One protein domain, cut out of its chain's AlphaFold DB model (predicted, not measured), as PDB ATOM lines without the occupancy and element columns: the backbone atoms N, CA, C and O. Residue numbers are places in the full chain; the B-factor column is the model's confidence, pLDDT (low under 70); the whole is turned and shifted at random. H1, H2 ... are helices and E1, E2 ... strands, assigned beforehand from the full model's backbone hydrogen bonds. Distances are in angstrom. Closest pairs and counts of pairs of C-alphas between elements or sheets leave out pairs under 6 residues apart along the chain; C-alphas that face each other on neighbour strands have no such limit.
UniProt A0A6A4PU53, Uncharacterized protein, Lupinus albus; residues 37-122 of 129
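AT A GLANCE: This is residues 37 to 122 of the 129 residues of an uncharacterized protein of Lupinus albus (UniProt A0A6A4PU53). A strongly twisted sheet of three strands, E1, E2 and E3, has helix H2 packed over one face, while the short helix H1 only grazes the sheet near Ile 103 of E3. Two stretches with no named element, residues 37 to 47 and 53 to 74, lie before and after H1. The printed part has 86 residues, with two named helices and three named strands in the order H1, E1, E2, E3, H2; under half of the residues are in these elements, and the class is mixed. The sheet's order is E1, E2, E3, all antiparallel. The whole is only just compact, close to loose, with a radius of gyration of the C-alphas of 14.3 A and spans of 38 by 34 by 28 A.

IN THESE COORDINATES: H1 is residues 48 to 52, beginning at C-alpha 48 (283.339, 308.767, 260.987). E1, residues 75 to 83, is 22.0 A long and bends by 61 degrees at residue 78. E2, residues 90 to 96, and E3, residues 102 to 108, are each 19.9 A long. H2, residues 109 to 120, is 16.6 A long and ends at C-alpha 120 (256.843, 308.305, 264.680).

HOW THE PARTS SIT: H1 only grazes the sheet; its closest C-alphas with E3 are Phe 48 and Ile 103, 6.7 A. E1, E2 and E3 form a meander, each strand the antiparallel neighbour of the one before. In the hairpin of E1 and E2, N 80 and O 92 are 2.8 A apart, within hydrogen-bond range; in that of E2 and E3, N 93 and O 105 are 3.0 A apart, also within range. H2 and the sheet make two layers, a helix on one face of a sheet, at a height over the sheet of 8.5 A. H2 is over E2, and only just over E1 and E3, with 3 C-alphas on each. It runs slantwise to the strands, only just, at 59 degrees to E2 on the local plane. The closest C-alphas of E2 and H2 are Val 91 and Ala 112, 5.2 A. H1 and H2 are apart. In both helices every O i to N i+4 pair is within hydrogen-bond range.

THE WHOLE: The two C-alphas farthest apart are Asp 37 and Gln 85, 45.2 A. The printed part has no cut. H1 to E1 is a long link of 22 residues. The mean pLDDT of the printed part is 77.7, with residues 39 to 43 and 56 to 70 under 70.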
ATOM      1  N   ASP A  37     278.281 278.059 253.748       80.50
ATOM      2  CA  ASP A  37     279.685 278.486 253.690       80.50
ATOM      3  C   ASP A  37     279.866 279.928 253.180       80.50
ATOM      4  O   ASP A  37     280.971 280.469 253.225       80.50
ATOM      5  N   ILE A  38     278.811 280.554 252.647       74.12
ATOM      6  CA  ILE A  38     278.856 281.955 252.225       74.12
ATOM      7  C   ILE A  38     278.464 282.794 253.432       74.12
ATOM      8  O   ILE A  38     277.333 282.709 253.909       74.12
ATOM      9  N   LEU A  39     279.402 283.611 253.914       64.38
ATOM     10  CA  LEU A  39     279.125 284.581 254.966       64.38
ATOM     11  C   LEU A  39     277.954 285.466 254.535       64.38
ATOM     12  O   LEU A  39     277.962 286.042 253.447       64.38
ATOM     13  N   GLU A  40     276.944 285.547 255.396       63.31
ATOM     14  CA  GLU A  40     275.699 286.250 255.089       63.31
ATOM     15  C   GLU A  40     275.937 287.755 254.909       63.31
ATOM     16  O   GLU A  40     275.243 288.392 254.121       63.31
ATOM     17  N   LEU A  41     276.958 288.305 255.583       65.94
ATOM     18  CA  LEU A  41     277.436 289.671 255.397       65.94
ATOM     19  C   LEU A  41     278.828 289.842 256.034       65.94
ATOM     20  O   LEU A  41     279.007 289.567 257.220       65.94
ATOM     21  N   GLU A  42     279.811 290.297 255.258       66.25
ATOM     22  CA  GLU A  42     281.092 290.793 255.775       66.25
ATOM     23  C   GLU A  42     281.041 292.321 255.707       66.25
ATOM     24  O   GLU A  42     280.899 292.883 254.624       66.25
ATOM     25  N   TYR A  43     281.070 292.973 256.871       68.38
ATOM     26  CA  TYR A  43     281.028 294.429 256.973       68.38
ATOM     27  C   TYR A  43     282.437 294.990 257.185       68.38
ATOM     28  O   TYR A  43     283.141 294.555 258.100       68.38
ATOM     29  N   ASP A  44     282.816 296.007 256.413       73.38
ATOM     30  CA  ASP A  44     284.047 296.785 256.612       73.38
ATOM     31  C   ASP A  44     283.693 298.196 257.099       73.38
ATOM     32  O   ASP A  44     283.612 299.160 256.325       73.38
ATOM     33  N   PHE A  45     283.445 298.310 258.412       79.25
ATOM     34  CA  PHE A  45     283.000 299.561 259.015       79.25
ATOM     35  C   PHE A  45     284.076 300.644 258.987       79.25
ATOM     36  O   PHE A  45     285.181 300.489 259.511       79.25
ATOM     37  N   LYS A  46     283.708 301.802 258.448       81.62
ATOM     38  CA  LYS A  46     284.588 302.962 258.322       81.62
ATOM     39  C   LYS A  46     284.317 303.953 259.442       81.62
ATOM     40  O   LYS A  46     283.171 304.187 259.830       81.62
ATOM     41  N   LYS A  47     285.391 304.531 259.983       85.31
ATOM     42  CA  LYS A  47     285.291 305.506 261.070       85.31
ATOM     43  C   LYS A  47     284.716 306.812 260.548       85.31
ATOM     44  O   LYS A  47     285.000 307.225 259.424       85.31
ATOM     45  N   PHE A  48     283.958 307.506 261.388       88.69
ATOM     46  CA  PHE A  48     283.339 308.767 260.987       88.69
ATOM     47  C   PHE A  48     284.401 309.843 260.747       88.69
ATOM     48  O   PHE A  48     284.269 310.619 259.807       88.69
ATOM     49  N   SER A  49     285.493 309.837 261.510       87.69
ATOM     50  CA  SER A  49     286.668 310.690 261.279       87.69
ATOM     51  C   SER A  49     287.305 310.500 259.897       87.69
ATOM     52  O   SER A  49     287.680 311.489 259.264       87.69
ATOM     53  N   ASP A  50     287.382 309.271 259.380       85.56
ATOM     54  CA  ASP A  50     287.898 309.006 258.027       85.56
ATOM     55  C   ASP A  50     286.953 309.575 256.954       85.56
ATOM     56  O   ASP A  50     287.395 310.147 255.957       85.56
ATOM     57  N   ILE A  51     285.639 309.498 257.195       83.50
ATOM     58  CA  ILE A  51     284.615 310.084 256.319       83.50
ATOM     59  C   ILE A  51     284.690 311.618 256.350       83.50
ATOM     60  O   ILE A  51     284.700 312.267 255.309       83.50
ATOM     61  N   ILE A  52     284.771 312.221 257.537       84.44
ATOM     62  CA  ILE A  52     284.816 313.681 257.704       84.44
ATOM     63  C   ILE A  52     286.101 314.265 257.105       84.44
ATOM     64  O   ILE A  52     286.064 315.331 256.494       84.44
ATOM     65  N   SER A  53     287.228 313.562 257.240       85.06
ATOM     66  CA  SER A  53     288.511 313.974 256.658       85.06
ATOM     67  C   SER A  53     288.601 313.760 255.144       85.06
ATOM     68  O   SER A  53     289.595 314.157 254.536       85.06
ATOM     69  N   GLY A  54     287.582 313.158 254.517       76.19
ATOM     70  CA  GLY A  54     287.598 312.837 253.089       76.19
ATOM     71  C   GLY A  54     288.633 311.771 252.726       76.19
ATOM     72  O   GLY A  54     288.993 311.638 251.558       76.19
ATOM     73  N   ASN A  55     289.124 311.013 253.711       76.56
ATOM     74  CA  ASN A  55     290.123 309.965 253.536       76.56
ATOM     75  C   ASN A  55     289.473 308.655 253.054       76.56
ATOM     76  O   ASN A  55     289.613 307.594 253.661       76.56
ATOM     77  N   PHE A  56     288.702 308.736 251.970       67.81
ATOM     78  CA  PHE A  56     288.044 307.591 251.353       67.81
ATOM     79  C   PHE A  56     287.917 307.774 249.836       67.81
ATOM     80  O   PHE A  56     287.932 308.882 249.304       67.81
ATOM     81  N   ARG A  57     287.806 306.652 249.125       61.91
ATOM     82  CA  ARG A  57     287.643 306.596 247.666       61.91
ATOM     83  C   ARG A  57     286.253 307.118 247.275       61.91
ATOM     84  O   ARG A  57     285.257 306.421 247.434       61.91
ATOM     85  N   SER A  58     286.182 308.361 246.795       55.91
ATOM     86  CA  SER A  58     284.934 309.051 246.419       55.91
ATOM     87  C   SER A  58     284.304 308.559 245.106       55.91
ATOM     88  O   SER A  58     283.221 309.008 244.740       55.91
ATOM     89  N   ASP A  59     284.992 307.682 244.371       55.69
ATOM     90  CA  ASP A  59     284.543 307.038 243.130       55.69
ATOM     91  C   ASP A  59     283.581 305.859 243.364       55.69
ATOM     92  O   ASP A  59     282.938 305.395 242.421       55.69
ATOM     93  N   LEU A  60     283.444 305.396 244.611       54.75
ATOM     94  CA  LEU A  60     282.472 304.379 245.012       54.75
ATOM     95  C   LEU A  60     281.245 305.049 245.645       54.75
ATOM     96  O   LEU A  60     281.358 305.845 246.576       54.75
ATOM     97  N   LEU A  61     280.056 304.748 245.109       52.06
ATOM     98  CA  LEU A  61     278.786 305.272 245.619       52.06
ATOM     99  C   LEU A  61     278.607 304.877 247.089       52.06
ATOM    100  O   LEU A  61     278.692 303.708 247.416       52.06
ATOM    101  N   ILE A  62     278.294 305.817 247.976       51.75
ATOM    102  CA  ILE A  62     277.912 305.500 249.360       51.75
ATOM    103  C   ILE A  62     276.458 304.997 249.332       51.75
ATOM    104  O   ILE A  62     275.529 305.772 249.553       51.75
ATOM    105  N   ASP A  63     276.237 303.736 248.959       42.72
ATOM    106  CA  ASP A  63     274.909 303.114 248.958       42.72
ATOM    107  C   ASP A  63     274.851 302.017 250.029       42.72
ATOM    108  O   ASP A  63     275.509 300.986 249.920       42.72
ATOM    109  N   PHE A  64     274.026 302.242 251.055       49.53
ATOM    110  CA  PHE A  64     273.809 301.390 252.238       49.53
ATOM    111  C   PHE A  64     273.223 299.992 251.922       49.53
ATOM    112  O   PHE A  64     272.748 299.297 252.819       49.53
ATOM    113  N   CYS A  65     273.182 299.593 250.651       41.16
ATOM    114  CA  CYS A  65     272.456 298.427 250.159       41.16
ATOM    115  C   CYS A  65     273.357 297.361 249.502       41.16
ATOM    116  O   CYS A  65     272.863 296.285 249.170       41.16
ATOM    117  N   PHE A  66     274.663 297.606 249.322       37.31
ATOM    118  CA  PHE A  66     275.589 296.608 248.767       37.31
ATOM    119  C   PHE A  66     276.912 296.537 249.556       37.31
ATOM    120  O   PHE A  66     277.501 297.582 249.812       37.31
ATOM    121  N   PRO A  67     277.428 295.328 249.872       44.56
ATOM    122  CA  PRO A  67     278.561 295.088 250.790       44.56
ATOM    123  C   PRO A  67     279.950 295.528 250.271       44.56
ATOM    124  O   PRO A  67     280.974 294.990 250.670       44.56
ATOM    125  N   LEU A  68     280.011 296.480 249.338       40.34
ATOM    126  CA  LEU A  68     281.255 297.050 248.792       40.34
ATOM    127  C   LEU A  68     281.300 298.581 248.917       40.34
ATOM    128  O   LEU A  68     282.186 299.229 248.359       40.34
ATOM    129  N   LEU A  69     280.353 299.158 249.656       51.28
ATOM    130  CA  LEU A  69     280.117 300.589 249.750       51.28
ATOM    131  C   LEU A  69     280.128 300.980 251.228       51.28
ATOM    132  O   LEU A  69     279.123 300.801 251.896       51.28
ATOM    133  N   LEU A  70     281.286 301.459 251.713       55.41
ATOM    134  CA  LEU A  70     281.538 302.047 253.045       55.41
ATOM    135  C   LEU A  70     280.467 301.701 254.091       55.41
ATOM    136  O   LEU A  70     279.484 302.430 254.238       55.41
ATOM    137  N   ASP A  71     280.671 300.627 254.847       71.69
ATOM    138  CA  ASP A  71     279.751 300.316 255.930       71.69
ATOM    139  C   ASP A  71     279.931 301.340 257.046       71.69
ATOM    140  O   ASP A  71     281.043 301.645 257.485       71.69
ATOM    141  N   VAL A  72     278.829 301.909 257.519       77.56
ATOM    142  CA  VAL A  72     278.855 302.932 258.561       77.56
ATOM    143  C   VAL A  72     277.883 302.533 259.651       77.56
ATOM    144  O   VAL A  72     276.690 302.366 259.404       77.56
ATOM    145  N   ILE A  73     278.399 302.397 260.870       85.00
ATOM    146  CA  ILE A  73     277.607 302.072 262.052       85.00
ATOM    147  C   ILE A  73     277.742 303.179 263.088       85.00
ATOM    148  O   ILE A  73     278.836 303.643 263.400       85.00
ATOM    149  N   GLY A  74     276.608 303.614 263.623       87.19
ATOM    150  CA  GLY A  74     276.559 304.626 264.665       87.19
ATOM    151  C   GLY A  74     275.192 304.697 265.319       87.19
ATOM    152  O   GLY A  74     274.228 304.066 264.888       87.19
ATOM    153  N   VAL A  75     275.121 305.486 266.384       88.81
ATOM    154  CA  VAL A  75     273.886 305.734 267.120       88.81
ATOM    155  C   VAL A  75     273.124 306.858 266.431       88.81
ATOM    156  O   VAL A  75     273.699 307.894 266.085       88.81
ATOM    157  N   PHE A  76     271.817 306.671 266.249       88.25
ATOM    158  CA  PHE A  76     270.939 307.749 265.809       88.25
ATOM    159  C   PHE A  76     271.017 308.907 266.808       88.25
ATOM    160  O   PHE A  76     270.725 308.737 267.990       88.25
ATOM    161  N   TYR A  77     271.415 310.083 266.331       87.94
ATOM    162  CA  TYR A  77     271.604 311.247 267.186       87.94
ATOM    163  C   TYR A  77     270.403 312.187 267.135       87.94
ATOM    164  O   TYR A  77     269.802 312.483 268.165       87.94
ATOM    165  N   LYS A  78     270.044 312.670 265.941       88.06
ATOM    166  CA  LYS A  78     268.909 313.587 265.775       88.06
ATOM    167  C   LYS A  78     268.345 313.564 264.366       88.06
ATOM    168  O   LYS A  78     269.091 313.467 263.393       88.06
ATOM    169  N   LEU A  79     267.035 313.758 264.256       88.62
ATOM    170  CA  LEU A  79     266.380 314.075 262.993       88.62
ATOM    171  C   LEU A  79     266.623 315.558 262.682       88.62
ATOM    172  O   LEU A  79     266.312 316.416 263.504       88.62
ATOM    173  N   ILE A  80     267.199 315.863 261.519       87.12
ATOM    174  CA  ILE A  80     267.454 317.248 261.093       87.12
ATOM    175  C   ILE A  80     266.283 317.761 260.259       87.12
ATOM    176  O   ILE A  80     265.816 318.878 260.453       87.12
ATOM    177  N   PHE A  81     265.835 316.958 259.294       85.50
ATOM    178  CA  PHE A  81     264.861 317.391 258.304       85.50
ATOM    179  C   PHE A  81     264.073 316.207 257.752       85.50
ATOM    180  O   PHE A  81     264.633 315.143 257.495       85.50
ATOM    181  N   SER A  82     262.783 316.406 257.505       85.06
ATOM    182  CA  SER A  82     261.935 315.437 256.814       85.06
ATOM    183  C   SER A  82     261.031 316.149 255.817       85.06
ATOM    184  O   SER A  82     260.338 317.100 256.176       85.06
ATOM    185  N   GLN A  83     260.998 315.654 254.585       83.12
ATOM    186  CA  GLN A  83     260.126 316.125 253.521       83.12
ATOM    187  C   GLN A  83     259.338 314.945 252.959       83.12
ATOM    188  O   GLN A  83     259.896 314.055 252.318       83.12
ATOM    189  N   THR A  84     258.034 314.931 253.228       72.88
ATOM    190  CA  THR A  84     257.129 313.828 252.863       72.88
ATOM    191  C   THR A  84     256.034 314.220 251.877       72.88
ATOM    192  O   THR A  84     255.405 313.337 251.299       72.88
ATOM    193  N   GLN A  85     255.808 315.524 251.689       70.75
ATOM    194  CA  GLN A  85     254.750 316.076 250.834       70.75
ATOM    195  C   GLN A  85     255.216 316.388 249.403       70.75
ATOM    196  O   GLN A  85     254.403 316.708 248.543       70.75
ATOM    197  N   SER A  86     256.520 316.324 249.140       73.69
ATOM    198  CA  SER A  86     257.097 316.498 247.808       73.69
ATOM    199  C   SER A  86     256.979 315.217 246.979       73.69
ATOM    200  O   SER A  86     256.844 314.114 247.512       73.69
ATOM    201  N   ASN A  87     257.121 315.364 245.658       75.00
ATOM    202  CA  ASN A  87     257.280 314.229 244.740       75.00
ATOM    203  C   ASN A  87     258.505 313.366 245.075       75.00
ATOM    204  O   ASN A  87     258.515 312.188 244.741       75.00
ATOM    205  N   LEU A  88     259.517 313.963 245.716       79.81
ATOM    206  CA  LEU A  88     260.759 313.304 246.092       79.81
ATOM    207  C   LEU A  88     260.916 313.324 247.610       79.81
ATOM    208  O   LEU A  88     261.189 314.378 248.197       79.81
ATOM    209  N   LYS A  89     260.711 312.178 248.254       86.81
ATOM    210  CA  LYS A  89     260.667 312.109 249.717       86.81
ATOM    211  C   LYS A  89     262.074 311.988 250.275       86.81
ATOM    212  O   LYS A  89     262.861 311.162 249.821       86.81
ATOM    213  N   LYS A  90     262.387 312.795 251.285       89.56
ATOM    214  CA  LYS A  90     263.733 312.887 251.860       89.56
ATOM    215  C   LYS A  90     263.678 312.953 253.372       89.56
ATOM    216  O   LYS A  90     262.877 313.698 253.931       89.56
ATOM    217  N   VAL A  91     264.587 312.251 254.031       88.44
ATOM    218  CA  VAL A  91     264.863 312.419 255.459       88.44
ATOM    219  C   VAL A  91     266.359 312.637 255.647       88.44
ATOM    220  O   VAL A  91     267.165 311.904 255.086       88.44
ATOM    221  N   ILE A  92     266.725 313.652 256.426       88.94
ATOM    222  CA  ILE A  92     268.099 313.941 256.832       88.94
ATOM    223  C   ILE A  92     268.177 313.781 258.343       88.94
ATOM    224  O   ILE A  92     267.416 314.410 259.081       88.94
ATOM    225  N   PHE A  93     269.116 312.972 258.805       90.38
ATOM    226  CA  PHE A  93     269.381 312.763 260.221       90.38
ATOM    227  C   PHE A  93     270.879 312.702 260.476       90.38
ATOM    228  O   PHE A  93     271.672 312.492 259.562       90.38
ATOM    229  N   SER A  94     271.270 312.899 261.727       90.12
ATOM    230  CA  SER A  94     272.647 312.726 262.160       90.12
ATOM    231  C   SER A  94     272.836 311.389 262.853       90.12
ATOM    232  O   SER A  94     271.992 310.979 263.657       90.12
ATOM    233  N   MET A  95     273.983 310.771 262.605       92.00
ATOM    234  CA  MET A  95     274.500 309.666 263.404       92.00
ATOM    235  C   MET A  95     275.731 310.120 264.170       92.00
ATOM    236  O   MET A  95     276.459 310.995 263.701       92.00
ATOM    237  N   LYS A  96     275.960 309.510 265.330       92.56
ATOM    238  CA  LYS A  96     277.140 309.729 266.163       92.56
ATOM    239  C   LYS A  96     277.858 308.404 266.411       92.56
ATOM    240  O   LYS A  96     277.197 307.409 266.714       92.56
ATOM    241  N   ASP A  97     279.178 308.386 266.275       91.19
ATOM    242  CA  ASP A  97     279.993 307.214 266.609       91.19
ATOM    243  C   ASP A  97     280.425 307.208 268.089       91.19
ATOM    244  O   ASP A  97     280.033 308.068 268.883       91.19
ATOM    245  N   PHE A  98     281.227 306.213 268.483       87.75
ATOM    246  CA  PHE A  98     281.740 306.100 269.853       87.75
ATOM    247  C   PHE A  98     282.756 307.199 270.212       87.75
ATOM    248  O   PHE A  98     282.827 307.616 271.367       87.75
ATOM    249  N   CYS A  99     283.521 307.690 269.233       88.50
ATOM    250  CA  CYS A  99     284.476 308.790 269.406       88.50
ATOM    251  C   CYS A  99     283.770 310.142 269.582       88.50
ATOM    252  O   CYS A  99     284.346 311.102 270.089       88.50
ATOM    253  N   GLY A 100     282.497 310.193 269.206       88.75
ATOM    254  CA  GLY A 100     281.639 311.352 269.282       88.75
ATOM    255  C   GLY A 100     281.623 312.203 268.021       88.75
ATOM    256  O   GLY A 100     280.996 313.266 268.036       88.75
ATOM    257  N   ASP A 101     282.236 311.711 266.947       91.88
ATOM    258  CA  ASP A 101     282.152 312.286 265.617       91.88
ATOM    259  C   ASP A 101     280.717 312.151 265.099       91.88
ATOM    260  O   ASP A 101     280.015 311.172 265.372       91.88
ATOM    261  N   VAL A 102     280.258 313.161 264.359       90.31
ATOM    262  CA  VAL A 102     278.880 313.239 263.868       90.31
ATOM    263  C   VAL A 102     278.876 313.371 262.357       90.31
ATOM    264  O   VAL A 102     279.479 314.290 261.805       90.31
ATOM    265  N   ILE A 103     278.125 312.498 261.694       89.19
ATOM    266  CA  ILE A 103     277.889 312.555 260.250       89.19
ATOM    267  C   ILE A 103     276.416 312.828 259.960       89.19
ATOM    268  O   ILE A 103     275.533 312.493 260.753       89.19
ATOM    269  N   SER A 104     276.153 313.449 258.812       87.50
ATOM    270  CA  SER A 104     274.801 313.676 258.301       87.50
ATOM    271  C   SER A 104     274.479 312.643 257.232       87.50
ATOM    272  O   SER A 104     275.227 312.482 256.269       87.50
ATOM    273  N   CYS A 105     273.353 311.960 257.389       87.19
ATOM    274  CA  CYS A 105     272.895 310.907 256.501       87.19
ATOM    275  C   CYS A 105     271.576 311.319 255.864       87.19
ATOM    276  O   CYS A 105     270.712 311.916 256.506       87.19
ATOM    277  N   THR A 106     271.425 310.996 254.584       86.62
ATOM    278  CA  THR A 106     270.210 311.277 253.828       86.62
ATOM    279  C   THR A 106     269.598 309.972 253.346       86.62
ATOM    280  O   THR A 106     270.248 309.217 252.631       86.62
ATOM    281  N   LEU A 107     268.332 309.744 253.685       88.12
ATOM    282  CA  LEU A 107     267.508 308.695 253.097       88.12
ATOM    283  C   LEU A 107     266.538 309.299 252.092       88.12
ATOM    284  O   LEU A 107     266.027 310.405 252.289       88.12
ATOM    285  N   TRP A 108     266.245 308.524 251.054       87.75
ATOM    286  CA  TRP A 108     265.344 308.910 249.979       87.75
ATOM    287  C   TRP A 108     264.185 307.920 249.835       87.75
ATOM    288  O   TRP A 108     264.286 306.745 250.201       87.75
ATOM    289  N   GLU A 109     263.073 308.417 249.305       88.38
ATOM    290  CA  GLU A 109     261.902 307.655 248.874       88.38
ATOM    291  C   GLU A 109     261.406 306.624 249.894       88.38
ATOM    292  O   GLU A 109     261.093 306.957 251.039       88.38
ATOM    293  N   ALA A 110     261.307 305.357 249.488       86.81
ATOM    294  CA  ALA A 110     260.777 304.283 250.311       86.81
ATOM    295  C   ALA A 110     261.544 304.132 251.633       86.81
ATOM    296  O   ALA A 110     260.924 303.852 252.660       86.81
ATOM    297  N   HIS A 111     262.861 304.354 251.635       86.31
ATOM    298  CA  HIS A 111     263.674 304.273 252.849       86.31
ATOM    299  C   HIS A 111     263.381 305.440 253.794       86.31
ATOM    300  O   HIS A 111     263.226 305.224 254.995       86.31
ATOM    301  N   ALA A 112     263.213 306.651 253.255       86.50
ATOM    302  CA  ALA A 112     262.827 307.828 254.033       86.50
ATOM    303  C   ALA A 112     261.456 307.643 254.708       86.50
ATOM    304  O   ALA A 112     261.303 307.925 255.895       86.50
ATOM    305  N   ILE A 113     260.471 307.113 253.973       86.69
ATOM    306  CA  ILE A 113     259.126 306.841 254.507       86.69
ATOM    307  C   ILE A 113     259.179 305.770 255.600       86.69
ATOM    308  O   ILE A 113     258.605 305.959 256.669       86.69
ATOM    309  N   LYS A 114     259.854 304.640 255.338       88.38
ATOM    310  CA  LYS A 114     259.971 303.535 256.304       88.38
ATOM    311  C   LYS A 114     260.612 304.007 257.604       88.38
ATOM    312  O   LYS A 114     260.092 303.704 258.675       88.38
ATOM    313  N   PHE A 115     261.690 304.782 257.500       87.69
ATOM    314  CA  PHE A 115     262.364 305.368 258.651       87.69
ATOM    315  C   PHE A 115     261.422 306.265 259.458       87.69
ATOM    316  O   PHE A 115     261.299 306.098 260.668       87.69
ATOM    317  N   LEU A 116     260.713 307.183 258.795       86.44
ATOM    318  CA  LEU A 116     259.825 308.119 259.480       86.44
ATOM    319  C   LEU A 116     258.637 307.417 260.147       86.44
ATOM    320  O   LEU A 116     258.258 307.773 261.258       86.44
ATOM    321  N   ASN A 117     258.075 306.397 259.496       87.62
ATOM    322  CA  ASN A 117     257.019 305.578 260.084       87.62
ATOM    323  C   ASN A 117     257.516 304.873 261.348       87.62
ATOM    324  O   ASN A 117     256.809 304.856 262.348       87.62
ATOM    325  N   TYR A 118     258.727 304.315 261.323       87.19
ATOM    326  CA  TYR A 118     259.318 303.700 262.508       87.19
ATOM    327  C   TYR A 118     259.549 304.731 263.620       87.19
ATOM    328  O   TYR A 118     259.113 304.507 264.743       87.19
ATOM    329  N   TYR A 119     260.151 305.879 263.293       84.12
ATOM    330  CA  TYR A 119     260.432 306.966 264.236       84.12
ATOM    331  C   TYR A 119     259.163 307.506 264.916       84.12
ATOM    332  O   TYR A 119     259.129 307.636 266.134       84.12
ATOM    333  N   ASN A 120     258.100 307.766 264.150       84.19
ATOM    334  CA  ASN A 120     256.843 308.305 264.680       84.19
ATOM    335  C   ASN A 120     256.033 307.282 265.487       84.19
ATOM    336  O   ASN A 120     255.245 307.671 266.344       84.19
ATOM    337  N   ASN A 121     256.199 305.988 265.202       80.75
ATOM    338  CA  ASN A 121     255.504 304.911 265.906       80.75
ATOM    339  C   ASN A 121     256.259 304.422 267.150       80.75
ATOM    340  O   ASN A 121     255.782 303.503 267.818       80.75
ATOM    341  N   GLN A 122     257.424 304.996 267.476       71.19
ATOM    342  CA  GLN A 122     258.056 304.710 268.759       71.19
ATOM    343  C   GLN A 122     257.184 305.288 269.883       71.19
ATOM    344  O   GLN A 122     256.829 306.469 269.825       71.19
TER     345      GLN A 122